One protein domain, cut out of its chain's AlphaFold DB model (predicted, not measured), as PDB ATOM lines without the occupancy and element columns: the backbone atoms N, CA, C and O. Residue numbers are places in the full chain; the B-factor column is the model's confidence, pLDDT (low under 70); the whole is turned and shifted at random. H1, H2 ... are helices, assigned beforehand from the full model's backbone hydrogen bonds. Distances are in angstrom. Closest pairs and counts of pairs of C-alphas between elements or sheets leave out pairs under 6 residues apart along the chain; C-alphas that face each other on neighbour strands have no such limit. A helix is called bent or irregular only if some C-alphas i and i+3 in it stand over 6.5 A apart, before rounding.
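What this domain is: This is residues 158 to 233 and 249 to 285 of the 290 residues of the protein "Ankyrin repeat family protein" of Orientia chuto str. Dubai (UniProt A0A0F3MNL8). What is the main picture? One long helix, H4, is the spine of a rod: H3 folds back along its first part as a helical hairpin, the short helices H1, H2 and H5 cross it, and H6 packs on its later part before running out at a slant to one end of the rod. What is it made of? The printed part has 113 residues with six named helices, H1 to H6 in order along the chain, and no named strand; the class is all helix. How compact is it? It is loose, with a radius of gyration of the C-alphas of 17.5 A and spans of 58 by 27 by 22 A.

How they stand to each other: What do the first two helices meet? H1, residues 164 to 169, and H2, residues 174 to 180, touch only at the corner, and only just, with 3 pairs of C-alphas within 8 A, the closest being Phe 168 and Phe 177 at 6.4 A. The hub is H4, residues 201 to 232; its residues 203 to 208 alone touch H1 at 87 degrees, about perpendicular, with closest C-alphas Phe 168 and Leu 204, 5.9 A apart. Its residues 207 to 215 alone touch H2 at 86 degrees, about perpendicular, with closest C-alphas Ala 178 and Gly 211, 3.9 A apart. What comes next? H3, residues 184 to 196, forms a hairpin with H4, touching its residues 201 to 209 alone at a shallow tilt of 31 degrees, opposite ways; the closest C-alphas, Glu 194 and Gly 201, are 4.1 A apart. What follows the cut? H5, residues 251 to 258, touches residues 218 to 222 of H4 alone at 79 degrees, about perpendicular, with closest C-alphas Leu 218 and Leu 258, 6.7 A apart. H6, residues 263 to 285, touches residues 214 to 228 of H4 alone at a shallow tilt of 31 degrees, the same way, with closest C-alphas Ala 221 and Gln 270, 5.6 A apart. How do the backbones run? Every O i to N i+4 pair is within hydrogen-bond range in H1, H4 and H5, against 2 of 3 in H2, 5 of 9 in H3 and 18 of 19 in H6.

Where its parts are: Where are the anchors? H1 begins at C-alpha 164, (-0.482, 32.611, -53.911), and H6 ends at C-alpha 285, (25.898, 64.625, -21.479). How long are the helices? H4 measures 46.9 A, H6 34.3 A, H3 16.4 A, H5 10.5 A, H2 10.2 A and H1 7.1 A from first to last C-alpha. H3 is irregular, with C-alphas 191 and 194 8.4 A apart.

The domain as a whole: How far does it reach? The two C-alphas farthest apart, those of Ile 199 and Ser 285, are 59.0 A apart. Where is the cut? Residues 234 to 248 are not printed, and C-alphas 233 and 249 are 16.0 A apart; the links printed whole are tight. Where is confidence low? Residues 231 to 233 and 272 to 285 have pLDDT under 70, against a mean of 86.7 for the printed part.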
ATOM      1  N   GLY A 158      -2.623  31.792 -46.201       82.75
ATOM      2  CA  GLY A 158      -3.362  32.266 -45.036       82.75
ATOM      3  C   GLY A 158      -4.706  31.558 -44.861       82.75
ATOM      4  O   GLY A 158      -4.972  30.530 -45.483       82.75
ATOM      5  N   VAL A 159      -5.557  32.133 -44.012       76.69
ATOM      6  CA  VAL A 159      -6.940  31.680 -43.785       76.69
ATOM      7  C   VAL A 159      -7.897  32.205 -44.871       76.69
ATOM      8  O   VAL A 159      -7.511  33.029 -45.700       76.69
ATOM      9  N   GLU A 160      -9.145  31.723 -44.878       74.62
ATOM     10  CA  GLU A 160     -10.237  32.235 -45.736       74.62
ATOM     11  C   GLU A 160      -9.992  32.096 -47.253       74.62
ATOM     12  O   GLU A 160     -10.351  32.959 -48.051       74.62
ATOM     13  N   GLY A 161      -9.351  31.006 -47.680       82.19
ATOM     14  CA  GLY A 161      -9.172  30.707 -49.107       82.19
ATOM     15  C   GLY A 161      -8.077  31.519 -49.809       82.19
ATOM     16  O   GLY A 161      -7.883  31.340 -51.013       82.19
ATOM     17  N   LYS A 162      -7.317  32.352 -49.080       92.06
ATOM     18  CA  LYS A 162      -6.168  33.085 -49.630       92.06
ATOM     19  C   LYS A 162      -5.073  32.132 -50.107       92.06
ATOM     20  O   LYS A 162      -4.607  31.245 -49.389       92.06
ATOM     21  N   ASN A 163      -4.659  32.343 -51.346       95.44
ATOM     22  CA  ASN A 163      -3.659  31.543 -52.043       95.44
ATOM     23  C   ASN A 163      -2.641  32.449 -52.748       95.44
ATOM     24  O   ASN A 163      -2.828  33.670 -52.790       95.44
ATOM     25  N   MET A 164      -1.570  31.862 -53.282       96.56
ATOM     26  CA  MET A 164      -0.482  32.611 -53.911       96.56
ATOM     27  C   MET A 164      -0.991  33.481 -55.070       96.56
ATOM     28  O   MET A 164      -0.652  34.660 -55.141       96.56
ATOM     29  N   PHE A 165      -1.890  32.948 -55.905       96.19
ATOM     30  CA  PHE A 165      -2.490  33.687 -57.021       96.19
ATOM     31  C   PHE A 165      -3.288  34.917 -56.556       96.19
ATOM     32  O   PHE A 165      -2.959  36.050 -56.897       96.19
ATOM     33  N   SER A 166      -4.312  34.714 -55.727       94.25
ATOM     34  CA  SER A 166      -5.201  35.781 -55.235       94.25
ATOM     35  C   SER A 166      -4.482  36.838 -54.394       94.25
ATOM     36  O   SER A 166      -4.979  37.953 -54.252       94.25
ATOM     37  N   THR A 167      -3.334  36.485 -53.812       95.12
ATOM     38  CA  THR A 167      -2.584  37.362 -52.909       95.12
ATOM     39  C   THR A 167      -1.485  38.128 -53.625       95.12
ATOM     40  O   THR A 167      -1.331  39.305 -53.331       95.12
ATOM     41  N   PHE A 168      -0.746  37.494 -54.541       95.94
ATOM     42  CA  PHE A 168       0.466  38.059 -55.147       95.94
ATOM     43  C   PHE A 168       0.418  38.176 -56.675       95.94
ATOM     44  O   PHE A 168       1.318  38.778 -57.241       95.94
ATOM     45  N   VAL A 169      -0.592  37.637 -57.363       95.19
ATOM     46  CA  VAL A 169      -0.724  37.774 -58.830       95.19
ATOM     47  C   VAL A 169      -1.939  38.616 -59.208       95.19
ATOM     48  O   VAL A 169      -1.832  39.534 -60.017       95.19
ATOM     49  N   ALA A 170      -3.099  38.324 -58.618       92.62
ATOM     50  CA  ALA A 170      -4.353  39.019 -58.914       92.62
ATOM     51  C   ALA A 170      -4.509  40.355 -58.163       92.62
ATOM     52  O   ALA A 170      -5.301  41.200 -58.566       92.62
ATOM     53  N   SER A 171      -3.779  40.540 -57.062       88.62
ATOM     54  CA  SER A 171      -3.804  41.753 -56.241       88.62
ATOM     55  C   SER A 171      -2.635  42.669 -56.598       88.62
ATOM     56  O   SER A 171      -1.540  42.173 -56.840       88.62
ATOM     57  N   SER A 172      -2.853  43.984 -56.523       87.38
ATOM     58  CA  SER A 172      -1.805  45.021 -56.597       87.38
ATOM     59  C   SER A 172      -1.598  45.751 -55.256       87.38
ATOM     60  O   SER A 172      -0.885  46.750 -55.177       87.38
ATOM     61  N   ASP A 173      -2.243  45.288 -54.178       90.62
ATOM     62  CA  ASP A 173      -2.170  45.926 -52.861       90.62
ATOM     63  C   ASP A 173      -0.920  45.494 -52.075       90.62
ATOM     64  O   ASP A 173      -0.855  44.402 -51.499       90.62
ATOM     65  N   LYS A 174       0.043  46.415 -51.963       92.94
ATOM     66  CA  LYS A 174       1.285  46.240 -51.191       92.94
ATOM     67  C   LYS A 174       1.038  45.908 -49.717       92.94
ATOM     68  O   LYS A 174       1.855  45.220 -49.104       92.94
ATOM     69  N   ASN A 175      -0.075  46.356 -49.129       93.25
ATOM     70  CA  ASN A 175      -0.415  46.007 -47.748       93.25
ATOM     71  C   ASN A 175      -0.876  44.547 -47.634       93.25
ATOM     72  O   ASN A 175      -0.535  43.871 -46.660       93.25
ATOM     73  N   THR A 176      -1.600  44.041 -48.634       93.06
ATOM     74  CA  THR A 176      -1.937  42.616 -48.746       93.06
ATOM     75  C   THR A 176      -0.675  41.772 -48.904       93.06
ATOM     76  O   THR A 176      -0.533  40.781 -48.190       93.06
ATOM     77  N   PHE A 177       0.286  42.193 -49.733       95.31
ATOM     78  CA  PHE A 177       1.580  41.505 -49.845       95.31
ATOM     79  C   PHE A 177       2.316  41.473 -48.497       95.31
ATOM     80  O   PHE A 177       2.736  40.412 -48.035       95.31
ATOM     81  N   ALA A 178       2.409  42.624 -47.819       95.38
ATOM     82  CA  ALA A 178       3.086  42.761 -46.529       95.38
ATOM     83  C   ALA A 178       2.474  41.897 -45.422       95.38
ATOM     84  O   ALA A 178       3.195  41.352 -44.583       95.38
ATOM     85  N   LYS A 179       1.145  41.732 -45.430       93.25
ATOM     86  CA  LYS A 179       0.429  40.884 -44.469       93.25
ATOM     87  C   LYS A 179       0.920  39.431 -44.502       93.25
ATOM     88  O   LYS A 179       1.011  38.811 -43.447       93.25
ATOM     89  N   TYR A 180       1.247  38.903 -45.683       94.62
ATOM     90  CA  TYR A 180       1.630  37.497 -45.871       94.62
ATOM     91  C   TYR A 180       3.126  37.289 -46.146       94.62
ATOM     92  O   TYR A 180       3.560  36.155 -46.326       94.62
ATOM     93  N   ALA A 181       3.928  38.355 -46.127       93.88
ATOM     94  CA  ALA A 181       5.337  38.344 -46.524       93.88
ATOM     95  C   ALA A 181       6.231  37.344 -45.757       93.88
ATOM     96  O   ALA A 181       7.222  36.874 -46.308       93.88
ATOM     97  N   ASN A 182       5.867  36.990 -44.517       92.19
ATOM     98  CA  ASN A 182       6.601  36.025 -43.681       92.19
ATOM     99  C   ASN A 182       5.965  34.628 -43.632       92.19
ATOM    100  O   ASN A 182       6.395  33.786 -42.844       92.19
ATOM    101  N   HIS A 183       4.921  34.363 -44.419       95.31
ATOM    102  CA  HIS A 183       4.317  33.036 -44.463       95.31
ATOM    103  C   HIS A 183       5.327  32.016 -45.033       95.31
ATOM    104  O   HIS A 183       5.950  32.319 -46.053       95.31
ATOM    105  N   PRO A 184       5.473  30.799 -44.467       95.06
ATOM    106  CA  PRO A 184       6.473  29.826 -44.925       95.06
ATOM    107  C   PRO A 184       6.422  29.546 -46.433       95.06
ATOM    108  O   PRO A 184       7.441  29.645 -47.109       95.06
ATOM    109  N   ALA A 185       5.223  29.323 -46.984       95.50
ATOM    110  CA  ALA A 185       5.044  29.110 -48.424       95.50
ATOM    111  C   ALA A 185       5.453  30.325 -49.285       95.50
ATOM    112  O   ALA A 185       5.849  30.158 -50.432       95.50
ATOM    113  N   VAL A 186       5.364  31.549 -48.751       96.38
ATOM    114  CA  VAL A 186       5.785  32.777 -49.451       96.38
ATOM    115  C   VAL A 186       7.305  32.904 -49.446       96.38
ATOM    116  O   VAL A 186       7.891  33.264 -50.464       96.38
ATOM    117  N   LEU A 187       7.951  32.563 -48.328       95.44
ATOM    118  CA  LEU A 187       9.411  32.543 -48.226       95.44
ATOM    119  C   LEU A 187      10.026  31.494 -49.157       95.44
ATOM    120  O   LEU A 187      11.012  31.786 -49.826       95.44
ATOM    121  N   GLU A 188       9.424  30.306 -49.237       95.50
ATOM    122  CA  GLU A 188       9.832  29.268 -50.186       95.50
ATOM    123  C   GLU A 188       9.641  29.733 -51.635       95.50
ATOM    124  O   GLU A 188      10.582  29.680 -52.427       95.50
ATOM    125  N   MET A 189       8.460  30.276 -51.961       96.12
ATOM    126  CA  MET A 189       8.160  30.806 -53.293       96.12
ATOM    127  C   MET A 189       9.160  31.881 -53.726       96.12
ATOM    128  O   MET A 189       9.607  31.887 -54.867       96.12
ATOM    129  N   HIS A 190       9.566  32.774 -52.823       95.38
ATOM    130  CA  HIS A 190      10.522  33.840 -53.131       95.38
ATOM    131  C   HIS A 190      11.860  33.323 -53.687       95.38
ATOM    132  O   HIS A 190      12.492  34.007 -54.491       95.38
ATOM    133  N   LEU A 191      12.287  32.125 -53.274       94.94
ATOM    134  CA  LEU A 191      13.554  31.525 -53.695       94.94
ATOM    135  C   LEU A 191      13.471  30.856 -55.071       94.94
ATOM    136  O   LEU A 191      14.487  30.759 -55.755       94.94
ATOM    137  N   ASN A 192      12.290  30.378 -55.468       95.12
ATOM    138  CA  ASN A 192      12.131  29.477 -56.611       95.12
ATOM    139  C   ASN A 192      11.034  29.891 -57.614       95.12
ATOM    140  O   ASN A 192      10.797  29.164 -58.577       95.12
ATOM    141  N   ALA A 193      10.404  31.059 -57.440       94.75
ATOM    142  CA  ALA A 193       9.276  31.515 -58.258       94.75
ATOM    143  C   ALA A 193       9.563  31.479 -59.766       94.75
ATOM    144  O   ALA A 193       8.802  30.877 -60.510       94.75
ATOM    145  N   GLU A 194      10.665  32.079 -60.220       94.75
ATOM    146  CA  GLU A 194      11.022  32.148 -61.650       94.75
ATOM    147  C   GLU A 194      11.352  30.773 -62.252       94.75
ATOM    148  O   GLU A 194      11.148  30.563 -63.442       94.75
ATOM    149  N   GLN A 195      11.829  29.825 -61.438       94.56
ATOM    150  CA  GLN A 195      12.108  28.455 -61.885       94.56
ATOM    151  C   GLN A 195      10.827  27.619 -61.982       94.56
ATOM    152  O   GLN A 195      10.661  26.839 -62.914       94.56
ATOM    153  N   ASN A 196       9.917  27.785 -61.020       94.81
ATOM    154  CA  ASN A 196       8.703  26.976 -60.901       94.81
ATOM    155  C   ASN A 196       7.513  27.538 -61.697       94.81
ATOM    156  O   ASN A 196       6.559  26.807 -61.991       94.81
ATOM    157  N   PHE A 197       7.546  28.832 -62.015       97.44
ATOM    158  CA  PHE A 197       6.491  29.566 -62.711       97.44
ATOM    159  C   PHE A 197       7.112  30.474 -63.783       97.44
ATOM    160  O   PHE A 197       7.266  31.673 -63.553       97.44
ATOM    161  N   PRO A 198       7.521  29.930 -64.941       96.88
ATOM    162  CA  PRO A 198       8.069  30.717 -66.045       96.88
ATOM    163  C   PRO A 198       7.263  31.963 -66.449       96.88
ATOM    164  O   PRO A 198       7.864  32.950 -66.872       96.88
ATOM    165  N   ILE A 199       5.930  31.953 -66.317       97.50
ATOM    166  CA  ILE A 199       5.076  33.072 -66.756       97.50
ATOM    167  C   ILE A 199       4.887  34.087 -65.622       97.50
ATOM    168  O   ILE A 199       5.183  35.274 -65.780       97.50
ATOM    169  N   TYR A 200       4.425  33.636 -64.452       97.62
ATOM    170  CA  TYR A 200       4.092  34.533 -63.335       97.62
ATOM    171  C   TYR A 200       5.200  34.683 -62.284       97.62
ATOM    172  O   TYR A 200       5.077  35.516 -61.386       97.62
ATOM    173  N   GLY A 201       6.292  33.928 -62.381       97.00
ATOM    174  CA  GLY A 201       7.354  33.856 -61.374       97.00
ATOM    175  C   GLY A 201       8.087  35.172 -61.140       97.00
ATOM    176  O   GLY A 201       8.322  35.543 -59.992       97.00
ATOM    177  N   CYS A 202       8.385  35.918 -62.206       94.62
ATOM    178  CA  CYS A 202       9.000  37.244 -62.097       94.62
ATOM    179  C   CYS A 202       8.087  38.222 -61.327       94.62
ATOM    180  O   CYS A 202       8.514  38.833 -60.349       94.62
ATOM    181  N   CYS A 203       6.799  38.277 -61.696       94.50
ATOM    182  CA  CYS A 203       5.779  39.091 -61.021       94.50
ATOM    183  C   CYS A 203       5.614  38.692 -59.543       94.50
ATOM    184  O   CYS A 203       5.619  39.541 -58.652       94.50
ATOM    185  N   LEU A 204       5.551  37.387 -59.259       95.88
ATOM    186  CA  LEU A 204       5.497  36.855 -57.897       95.88
ATOM    187  C   LEU A 204       6.692  37.310 -57.064       95.88
ATOM    188  O   LEU A 204       6.520  37.822 -55.960       95.88
ATOM    189  N   LYS A 205       7.907  37.130 -57.582       96.31
ATOM    190  CA  LYS A 205       9.139  37.505 -56.885       96.31
ATOM    191  C   LYS A 205       9.171  38.998 -56.586       96.31
ATOM    192  O   LYS A 205       9.510  39.375 -55.462       96.31
ATOM    193  N   GLU A 206       8.781  39.829 -57.548       95.12
ATOM    194  CA  GLU A 206       8.684  41.276 -57.381       95.12
ATOM    195  C   GLU A 206       7.689  41.644 -56.272       95.12
ATOM    196  O   GLU A 206       8.068  42.285 -55.290       95.12
ATOM    197  N   HIS A 207       6.442  41.177 -56.354       96.25
ATOM    198  CA  HIS A 207       5.411  41.485 -55.360       96.25
ATOM    199  C   HIS A 207       5.739  40.943 -53.964       96.25
ATOM    200  O   HIS A 207       5.473  41.612 -52.961       96.25
ATOM    201  N   ILE A 208       6.368  39.767 -53.865       96.94
ATOM    202  CA  ILE A 208       6.855  39.238 -52.585       96.94
ATOM    203  C   ILE A 208       7.956  40.141 -52.019       96.94
ATOM    204  O   ILE A 208       7.929  40.454 -50.829       96.94
ATOM    205  N   THR A 209       8.889  40.604 -52.855       96.88
ATOM    206  CA  THR A 209       9.947  41.543 -52.439       96.88
ATOM    207  C   THR A 209       9.339  42.839 -51.910       96.88
ATOM    208  O   THR A 209       9.610  43.215 -50.770       96.88
ATOM    209  N   GLN A 210       8.423  43.448 -52.669       95.81
ATOM    210  CA  GLN A 210       7.700  44.653 -52.252       95.81
ATOM    211  C   GLN A 210       6.943  44.440 -50.930       95.81
ATOM    212  O   GLN A 210       6.963  45.300 -50.049       95.81
ATOM    213  N   GLY A 211       6.290  43.286 -50.765       96.88
ATOM    214  CA  GLY A 211       5.597  42.919 -49.531       96.88
ATOM    215  C   GLY A 211       6.539  42.827 -48.332       96.88
ATOM    216  O   GLY A 211       6.237  43.379 -47.274       96.88
ATOM    217  N   ARG A 212       7.695  42.176 -48.489       96.31
ATOM    218  CA  ARG A 212       8.710  42.042 -47.431       96.31
ATOM    219  C   ARG A 212       9.303  43.390 -47.037       96.31
ATOM    220  O   ARG A 212       9.410  43.681 -45.848       96.31
ATOM    221  N   GLU A 213       9.635  44.231 -48.011       96.31
ATOM    222  CA  GLU A 213      10.118  45.593 -47.764       96.31
ATOM    223  C   GLU A 213       9.076  46.428 -47.017       96.31
ATOM    224  O   GLU A 213       9.372  47.024 -45.981       96.31
ATOM    225  N   ARG A 214       7.825  46.409 -47.489       96.62
ATOM    226  CA  ARG A 214       6.709  47.108 -46.841       96.62
ATOM    227  C   ARG A 214       6.489  46.620 -45.412       96.62
ATOM    228  O   ARG A 214       6.275  47.429 -44.513       96.62
ATOM    229  N   GLN A 215       6.539  45.310 -45.193       95.44
ATOM    230  CA  GLN A 215       6.382  44.721 -43.868       95.44
ATOM    231  C   GLN A 215       7.507  45.155 -42.922       95.44
ATOM    232  O   GLN A 215       7.228  45.510 -41.777       95.44
ATOM    233  N   LYS A 216       8.756  45.165 -43.400       95.06
ATOM    234  CA  LYS A 216       9.908  45.649 -42.636       95.06
ATOM    235  C   LYS A 216       9.713  47.105 -42.206       95.06
ATOM    236  O   LYS A 216       9.802  47.386 -41.015       95.06
ATOM    237  N   LEU A 217       9.346  47.986 -43.141       95.50
ATOM    238  CA  LEU A 217       9.068  49.399 -42.849       95.50
ATOM    239  C   LEU A 217       7.978  49.569 -41.782       95.50
ATOM    240  O   LEU A 217       8.117  50.396 -40.885       95.50
ATOM    241  N   LEU A 218       6.906  48.772 -41.857       94.69
ATOM    242  CA  LEU A 218       5.810  48.805 -40.885       94.69
ATOM    243  C   LEU A 218       6.260  48.352 -39.490       94.69
ATOM    244  O   LEU A 218       5.911  49.002 -38.509       94.69
ATOM    245  N   CYS A 219       7.039  47.271 -39.387       92.12
ATOM    246  CA  CYS A 219       7.581  46.803 -38.108       92.12
ATOM    247  C   CYS A 219       8.517  47.838 -37.475       92.12
ATOM    248  O   CYS A 219       8.333  48.200 -36.317       92.12
ATOM    249  N   GLU A 220       9.460  48.366 -38.252       92.75
ATOM    250  CA  GLU A 220      10.425  49.365 -37.787       92.75
ATOM    251  C   GLU A 220       9.742  50.682 -37.372       92.75
ATOM    252  O   GLU A 220      10.153  51.315 -36.402       92.75
ATOM    253  N   ALA A 221       8.670  51.093 -38.061       92.62
ATOM    254  CA  ALA A 221       7.881  52.259 -37.662       92.62
ATOM    255  C   ALA A 221       7.152  52.038 -36.324       92.62
ATOM    256  O   ALA A 221       7.094  52.952 -35.504       92.62
ATOM    257  N   ILE A 222       6.628  50.831 -36.069       91.12
ATOM    258  CA  ILE A 222       6.023  50.487 -34.770       91.12
ATOM    259  C   ILE A 222       7.070  50.570 -33.655       91.12
ATOM    260  O   ILE A 222       6.817  51.214 -32.640       91.12
ATOM    261  N   GLU A 223       8.238  49.958 -33.857       89.25
ATOM    262  CA  GLU A 223       9.337  49.957 -32.880       89.25
ATOM    263  C   GLU A 223       9.833  51.376 -32.574       89.25
ATOM    264  O   GLU A 223      10.057  51.723 -31.416       89.25
ATOM    265  N   SER A 224       9.936  52.218 -33.603       89.31
ATOM    266  CA  SER A 224      10.306  53.631 -33.502       89.31
ATOM    267  C   SER A 224       9.325  54.440 -32.638       89.31
ATOM    268  O   SER A 224       9.754  55.163 -31.735       89.31
ATOM    269  N   ILE A 225       8.014  54.291 -32.866       87.38
ATOM    270  CA  ILE A 225       6.984  54.994 -32.083       87.38
ATOM    271  C   ILE A 225       6.937  54.459 -30.645       87.38
ATOM    272  O   ILE A 225       6.848  55.240 -29.697       87.38
ATOM    273  N   ASP A 226       7.032  53.138 -30.470       85.75
ATOM    274  CA  ASP A 226       7.042  52.513 -29.146       85.75
ATOM    275  C   ASP A 226       8.251  52.982 -28.316       85.75
ATOM    276  O   ASP A 226       8.092  53.323 -27.142       85.75
ATOM    277  N   GLY A 227       9.434  53.084 -28.934       82.25
ATOM    278  CA  GLY A 227      10.639  53.626 -28.306       82.25
ATOM    279  C   GLY A 227      10.478  55.079 -27.847       82.25
ATOM    280  O   GLY A 227      10.782  55.386 -26.692       82.25
ATOM    281  N   ALA A 228       9.927  55.946 -28.703       80.25
ATOM    282  CA  ALA A 228       9.712  57.364 -28.391       80.25
ATOM    283  C   ALA A 228       8.741  57.578 -27.211       80.25
ATOM    284  O   ALA A 228       8.978  58.403 -26.330       80.25
ATOM    285  N   ILE A 229       7.667  56.788 -27.131       78.88
ATOM    286  CA  ILE A 229       6.705  56.895 -26.021       78.88
ATOM    287  C   ILE A 229       7.317  56.400 -24.705       78.88
ATOM    288  O   ILE A 229       7.019  56.936 -23.635       78.88
ATOM    289  N   ILE A 230       8.165  55.369 -24.757       72.94
ATOM    290  CA  ILE A 230       8.865  54.867 -23.568       72.94
ATOM    291  C   ILE A 230       9.884  55.894 -23.056       72.94
ATOM    292  O   ILE A 230      10.024  56.023 -21.838       72.94
ATOM    293  N   SER A 231      10.581  56.624 -23.939       66.44
ATOM    294  CA  SER A 231      11.493  57.695 -23.514       66.44
ATOM    295  C   SER A 231      10.760  58.840 -22.819       66.44
ATOM    296  O   SER A 231      11.219  59.279 -21.767       66.44
ATOM    297  N   ASP A 232       9.589  59.244 -23.317       62.84
ATOM    298  CA  ASP A 232       8.816  60.351 -22.736       62.84
ATOM    299  C   ASP A 232       8.190  59.982 -21.376       62.84
ATOM    300  O   ASP A 232       8.133  60.795 -20.457       62.84
ATOM    301  N   LYS A 233       7.803  58.714 -21.172       62.69
ATOM    302  CA  LYS A 233       7.273  58.238 -19.876       62.69
ATOM    303  C   LYS A 233       8.324  58.157 -18.757       62.69
ATOM    304  O   LYS A 233       7.949  57.953 -17.604       62.69
ATOM    305  N   LEU A 249      -2.123  49.866 -27.473       87.25
ATOM    306  CA  LEU A 249      -2.691  49.253 -28.670       87.25
ATOM    307  C   LEU A 249      -2.035  47.891 -28.973       87.25
ATOM    308  O   LEU A 249      -0.806  47.797 -29.040       87.25
ATOM    309  N   PRO A 250      -2.821  46.843 -29.281       91.00
ATOM    310  CA  PRO A 250      -2.301  45.617 -29.874       91.00
ATOM    311  C   PRO A 250      -1.557  45.890 -31.186       91.00
ATOM    312  O   PRO A 250      -1.904  46.810 -31.941       91.00
ATOM    313  N   LYS A 251      -0.565  45.050 -31.504       86.94
ATOM    314  CA  LYS A 251       0.268  45.187 -32.712       86.94
ATOM    315  C   LYS A 251      -0.574  45.225 -33.989       86.94
ATOM    316  O   LYS A 251      -0.267  45.965 -34.922       86.94
ATOM    317  N   GLU A 252      -1.677  44.484 -34.009       86.88
ATOM    318  CA  GLU A 252      -2.625  44.423 -35.119       86.88
ATOM    319  C   GLU A 252      -3.304  45.776 -35.365       86.88
ATOM    320  O   GLU A 252      -3.515  46.155 -36.519       86.88
ATOM    321  N   LEU A 253      -3.635  46.527 -34.306       89.38
ATOM    322  CA  LEU A 253      -4.225  47.862 -34.436       89.38
ATOM    323  C   LEU A 253      -3.183  48.892 -34.867       89.38
ATOM    324  O   LEU A 253      -3.466  49.686 -35.763       89.38
ATOM    325  N   LYS A 254      -1.961  48.821 -34.327       92.31
ATOM    326  CA  LYS A 254      -0.841  49.666 -34.778       92.31
ATOM    327  C   LYS A 254      -0.587  49.489 -36.278       92.31
ATOM    328  O   LYS A 254      -0.493  50.467 -37.017       92.31
ATOM    329  N   PHE A 255      -0.594  48.244 -36.755       89.75
ATOM    330  CA  PHE A 255      -0.475  47.935 -38.181       89.75
ATOM    331  C   PHE A 255      -1.644  48.499 -39.003       89.75
ATOM    332  O   PHE A 255      -1.428  49.083 -40.064       89.75
ATOM    333  N   LYS A 256      -2.888  48.362 -38.518       90.94
ATOM    334  CA  LYS A 256      -4.073  48.924 -39.191       90.94
ATOM    335  C   LYS A 256      -4.020  50.444 -39.326       90.94
ATOM    336  O   LYS A 256      -4.596  50.949 -40.283       90.94
ATOM    337  N   ILE A 257      -3.350  51.139 -38.413       92.25
ATOM    338  CA  ILE A 257      -3.142  52.587 -38.492       92.25
ATOM    339  C   ILE A 257      -2.041  52.899 -39.515       92.25
ATOM    340  O   ILE A 257      -2.271  53.633 -40.474       92.25
ATOM    341  N   LEU A 258      -0.863  52.286 -39.369       93.69
ATOM    342  CA  LEU A 258       0.318  52.632 -40.172       93.69
ATOM    343  C   LEU A 258       0.246  52.176 -41.630       93.69
ATOM    344  O   LEU A 258       0.898  52.773 -42.483       93.69
ATOM    345  N   LYS A 259      -0.569  51.165 -41.960       93.00
ATOM    346  CA  LYS A 259      -0.724  50.691 -43.348       93.00
ATOM    347  C   LYS A 259      -1.211  51.776 -44.324       93.00
ATOM    348  O   LYS A 259      -1.072  51.589 -45.530       93.00
ATOM    349  N   HIS A 260      -1.781  52.873 -43.818       93.75
ATOM    350  CA  HIS A 260      -2.256  54.008 -44.613       93.75
ATOM    351  C   HIS A 260      -1.148  54.993 -45.016       93.75
ATOM    352  O   HIS A 260      -1.368  55.811 -45.902       93.75
ATOM    353  N   LEU A 261       0.036  54.915 -44.402       93.62
ATOM    354  CA  LEU A 261       1.181  55.764 -44.742       93.62
ATOM    355  C   LEU A 261       1.912  55.243 -45.980       93.62
ATOM    356  O   LEU A 261       1.993  54.031 -46.183       93.62
ATOM    357  N   SER A 262       2.510  56.120 -46.786       92.94
ATOM    358  CA  SER A 262       3.378  55.681 -47.886       92.94
ATOM    359  C   SER A 262       4.662  55.013 -47.361       92.94
ATOM    360  O   SER A 262       4.985  55.095 -46.175       92.94
ATOM    361  N   ASN A 263       5.411  54.314 -48.222       93.31
ATOM    362  CA  ASN A 263       6.729  53.785 -47.830       93.31
ATOM    363  C   ASN A 263       7.697  54.909 -47.440       93.31
ATOM    364  O   ASN A 263       8.497  54.745 -46.519       93.31
ATOM    365  N   GLU A 264       7.602  56.050 -48.122       92.75
ATOM    366  CA  GLU A 264       8.405  57.231 -47.828       92.75
ATOM    367  C   GLU A 264       8.062  57.790 -46.442       92.75
ATOM    368  O   GLU A 264       8.957  58.040 -45.637       92.75
ATOM    369  N   ASP A 265       6.772  57.899 -46.119       93.44
ATOM    370  CA  ASP A 265       6.324  58.402 -44.819       93.44
ATOM    371  C   ASP A 265       6.703  57.455 -43.680       93.44
ATOM    372  O   ASP A 265       7.199  57.909 -42.649       93.44
ATOM    373  N   LEU A 266       6.566  56.136 -43.872       92.94
ATOM    374  CA  LEU A 266       7.064  55.157 -42.898       92.94
ATOM    375  C   LEU A 266       8.570  55.308 -42.661       92.94
ATOM    376  O   LEU A 266       9.019  55.241 -41.520       92.94
ATOM    377  N   SER A 267       9.344  55.563 -43.716       90.94
ATOM    378  CA  SER A 267      10.790  55.781 -43.596       90.94
ATOM    379  C   SER A 267      11.112  57.068 -42.821       90.94
ATOM    380  O   SER A 267      12.054  57.100 -42.028       90.94
ATOM    381  N   LYS A 268      10.309  58.129 -42.983       90.50
ATOM    382  CA  LYS A 268      10.455  59.388 -42.226       90.50
ATOM    383  C   LYS A 268      10.156  59.211 -40.735       90.50
ATOM    384  O   LYS A 268      10.866  59.786 -39.906       90.50
ATOM    385  N   VAL A 269       9.164  58.389 -40.377       86.06
ATOM    386  CA  VAL A 269       8.858  58.063 -38.966       86.06
ATOM    387  C   VAL A 269      10.103  57.506 -38.262       86.06
ATOM    388  O   VAL A 269      10.473  57.986 -37.193       86.06
ATOM    389  N   GLN A 270      10.823  56.593 -38.918       78.06
ATOM    390  CA  GLN A 270      12.043  55.983 -38.378       78.06
ATOM    391  C   GLN A 270      13.186  56.986 -38.158       78.06
ATOM    392  O   GLN A 270      13.960  56.870 -37.207       78.06
ATOM    393  N   GLN A 271      13.337  57.964 -39.055       72.25
ATOM    394  CA  GLN A 271      14.388  58.978 -38.939       72.25
ATOM    395  C   GLN A 271      14.106  59.937 -37.780       72.25
ATOM    396  O   GLN A 271      15.019  60.293 -37.037       72.25
ATOM    397  N   SER A 272      12.836  60.291 -37.591       61.59
ATOM    398  CA  SER A 272      12.377  61.211 -36.548       61.59
ATOM    399  C   SER A 272      12.717  60.705 -35.140       61.59
ATOM    400  O   SER A 272      13.228  61.464 -34.319       61.59
ATOM    401  N   SER A 273      12.529  59.406 -34.870       58.12
ATOM    402  CA  SER A 273      12.873  58.827 -33.560       58.12
ATOM    403  C   SER A 273      14.382  58.777 -33.310       58.12
ATOM    404  O   SER A 273      14.830  59.112 -32.217       58.12
ATOM    405  N   ARG A 274      15.190  58.443 -34.328       59.00
ATOM    406  CA  ARG A 274      16.662  58.422 -34.213       59.00
ATOM    407  C   ARG A 274      17.253  59.809 -33.954       59.00
ATOM    408  O   ARG A 274      18.279  59.923 -33.286       59.00
ATOM    409  N   PHE A 275      16.634  60.865 -34.486       54.66
ATOM    410  CA  PHE A 275      17.017  62.244 -34.175       54.66
ATOM    411  C   PHE A 275      16.693  62.613 -32.721       54.66
ATOM    412  O   PHE A 275      17.536  63.214 -32.054       54.66
ATOM    413  N   ASN A 276      15.528  62.203 -32.209       55.91
ATOM    414  CA  ASN A 276      15.141  62.452 -30.817       55.91
ATOM    415  C   ASN A 276      16.045  61.713 -29.816       55.91
ATOM    416  O   ASN A 276      16.469  62.313 -28.828       55.91
ATOM    417  N   GLU A 277      16.434  60.465 -30.103       55.78
ATOM    418  CA  GLU A 277      17.393  59.711 -29.279       55.78
ATOM    419  C   GLU A 277      18.770  60.390 -29.215       55.78
ATOM    420  O   GLU A 277      19.357  60.507 -28.138       55.78
ATOM    421  N   LYS A 278      19.287  60.889 -30.350       58.44
ATOM    422  CA  LYS A 278      20.568  61.617 -30.388       58.44
ATOM    423  C   LYS A 278      20.508  62.937 -29.624       58.44
ATOM    424  O   LYS A 278      21.456  63.275 -28.924       58.44
ATOM    425  N   LYS A 279      19.394  63.664 -29.731       55.94
ATOM    426  CA  LYS A 279      19.201  64.929 -29.016       55.94
ATOM    427  C   LYS A 279      19.134  64.716 -27.495       55.94
ATOM    428  O   LYS A 279      19.829  65.416 -26.768       55.94
ATOM    429  N   GLN A 280      18.416  63.691 -27.025       54.56
ATOM    430  CA  GLN A 280      18.383  63.325 -25.599       54.56
ATOM    431  C   GLN A 280      19.754  62.865 -25.069       54.56
ATOM    432  O   GLN A 280      20.117  63.177 -23.933       54.56
ATOM    433  N   GLN A 281      20.554  62.153 -25.871       54.19
ATOM    434  CA  GLN A 281      21.919  61.767 -25.482       54.19
ATOM    435  C   GLN A 281      22.856  62.977 -25.347       54.19
ATOM    436  O   GLN A 281      23.682  62.999 -24.440       54.19
ATOM    437  N   GLN A 282      22.692  63.993 -26.197       53.19
ATOM    438  CA  GLN A 282      23.467  65.235 -26.138       53.19
ATOM    439  C   GLN A 282      23.075  66.100 -24.919       53.19
ATOM    440  O   GLN A 282      23.929  66.609 -24.201       53.19
ATOM    441  N   GLU A 283      21.777  66.208 -24.619       51.09
ATOM    442  CA  GLU A 283      21.281  66.990 -23.472       51.09
ATOM    443  C   GLU A 283      21.609  66.325 -22.115       51.09
ATOM    444  O   GLU A 283      21.843  67.006 -21.112       51.09
ATOM    445  N   THR A 284      21.700  64.990 -22.070       52.47
ATOM    446  CA  THR A 284      22.108  64.236 -20.865       52.47
ATOM    447  C   THR A 284      23.621  64.220 -20.621       52.47
ATOM    448  O   THR A 284      24.044  64.036 -19.477       52.47
ATOM    449  N   SER A 285      24.451  64.427 -21.650       53.56
ATOM    450  CA  SER A 285      25.898  64.625 -21.479       53.56
ATOM    451  C   SER A 285      26.235  66.024 -20.965       53.56
ATOM    452  O   SER A 285      27.100  66.166 -20.098       53.56
TER     453      SER A 285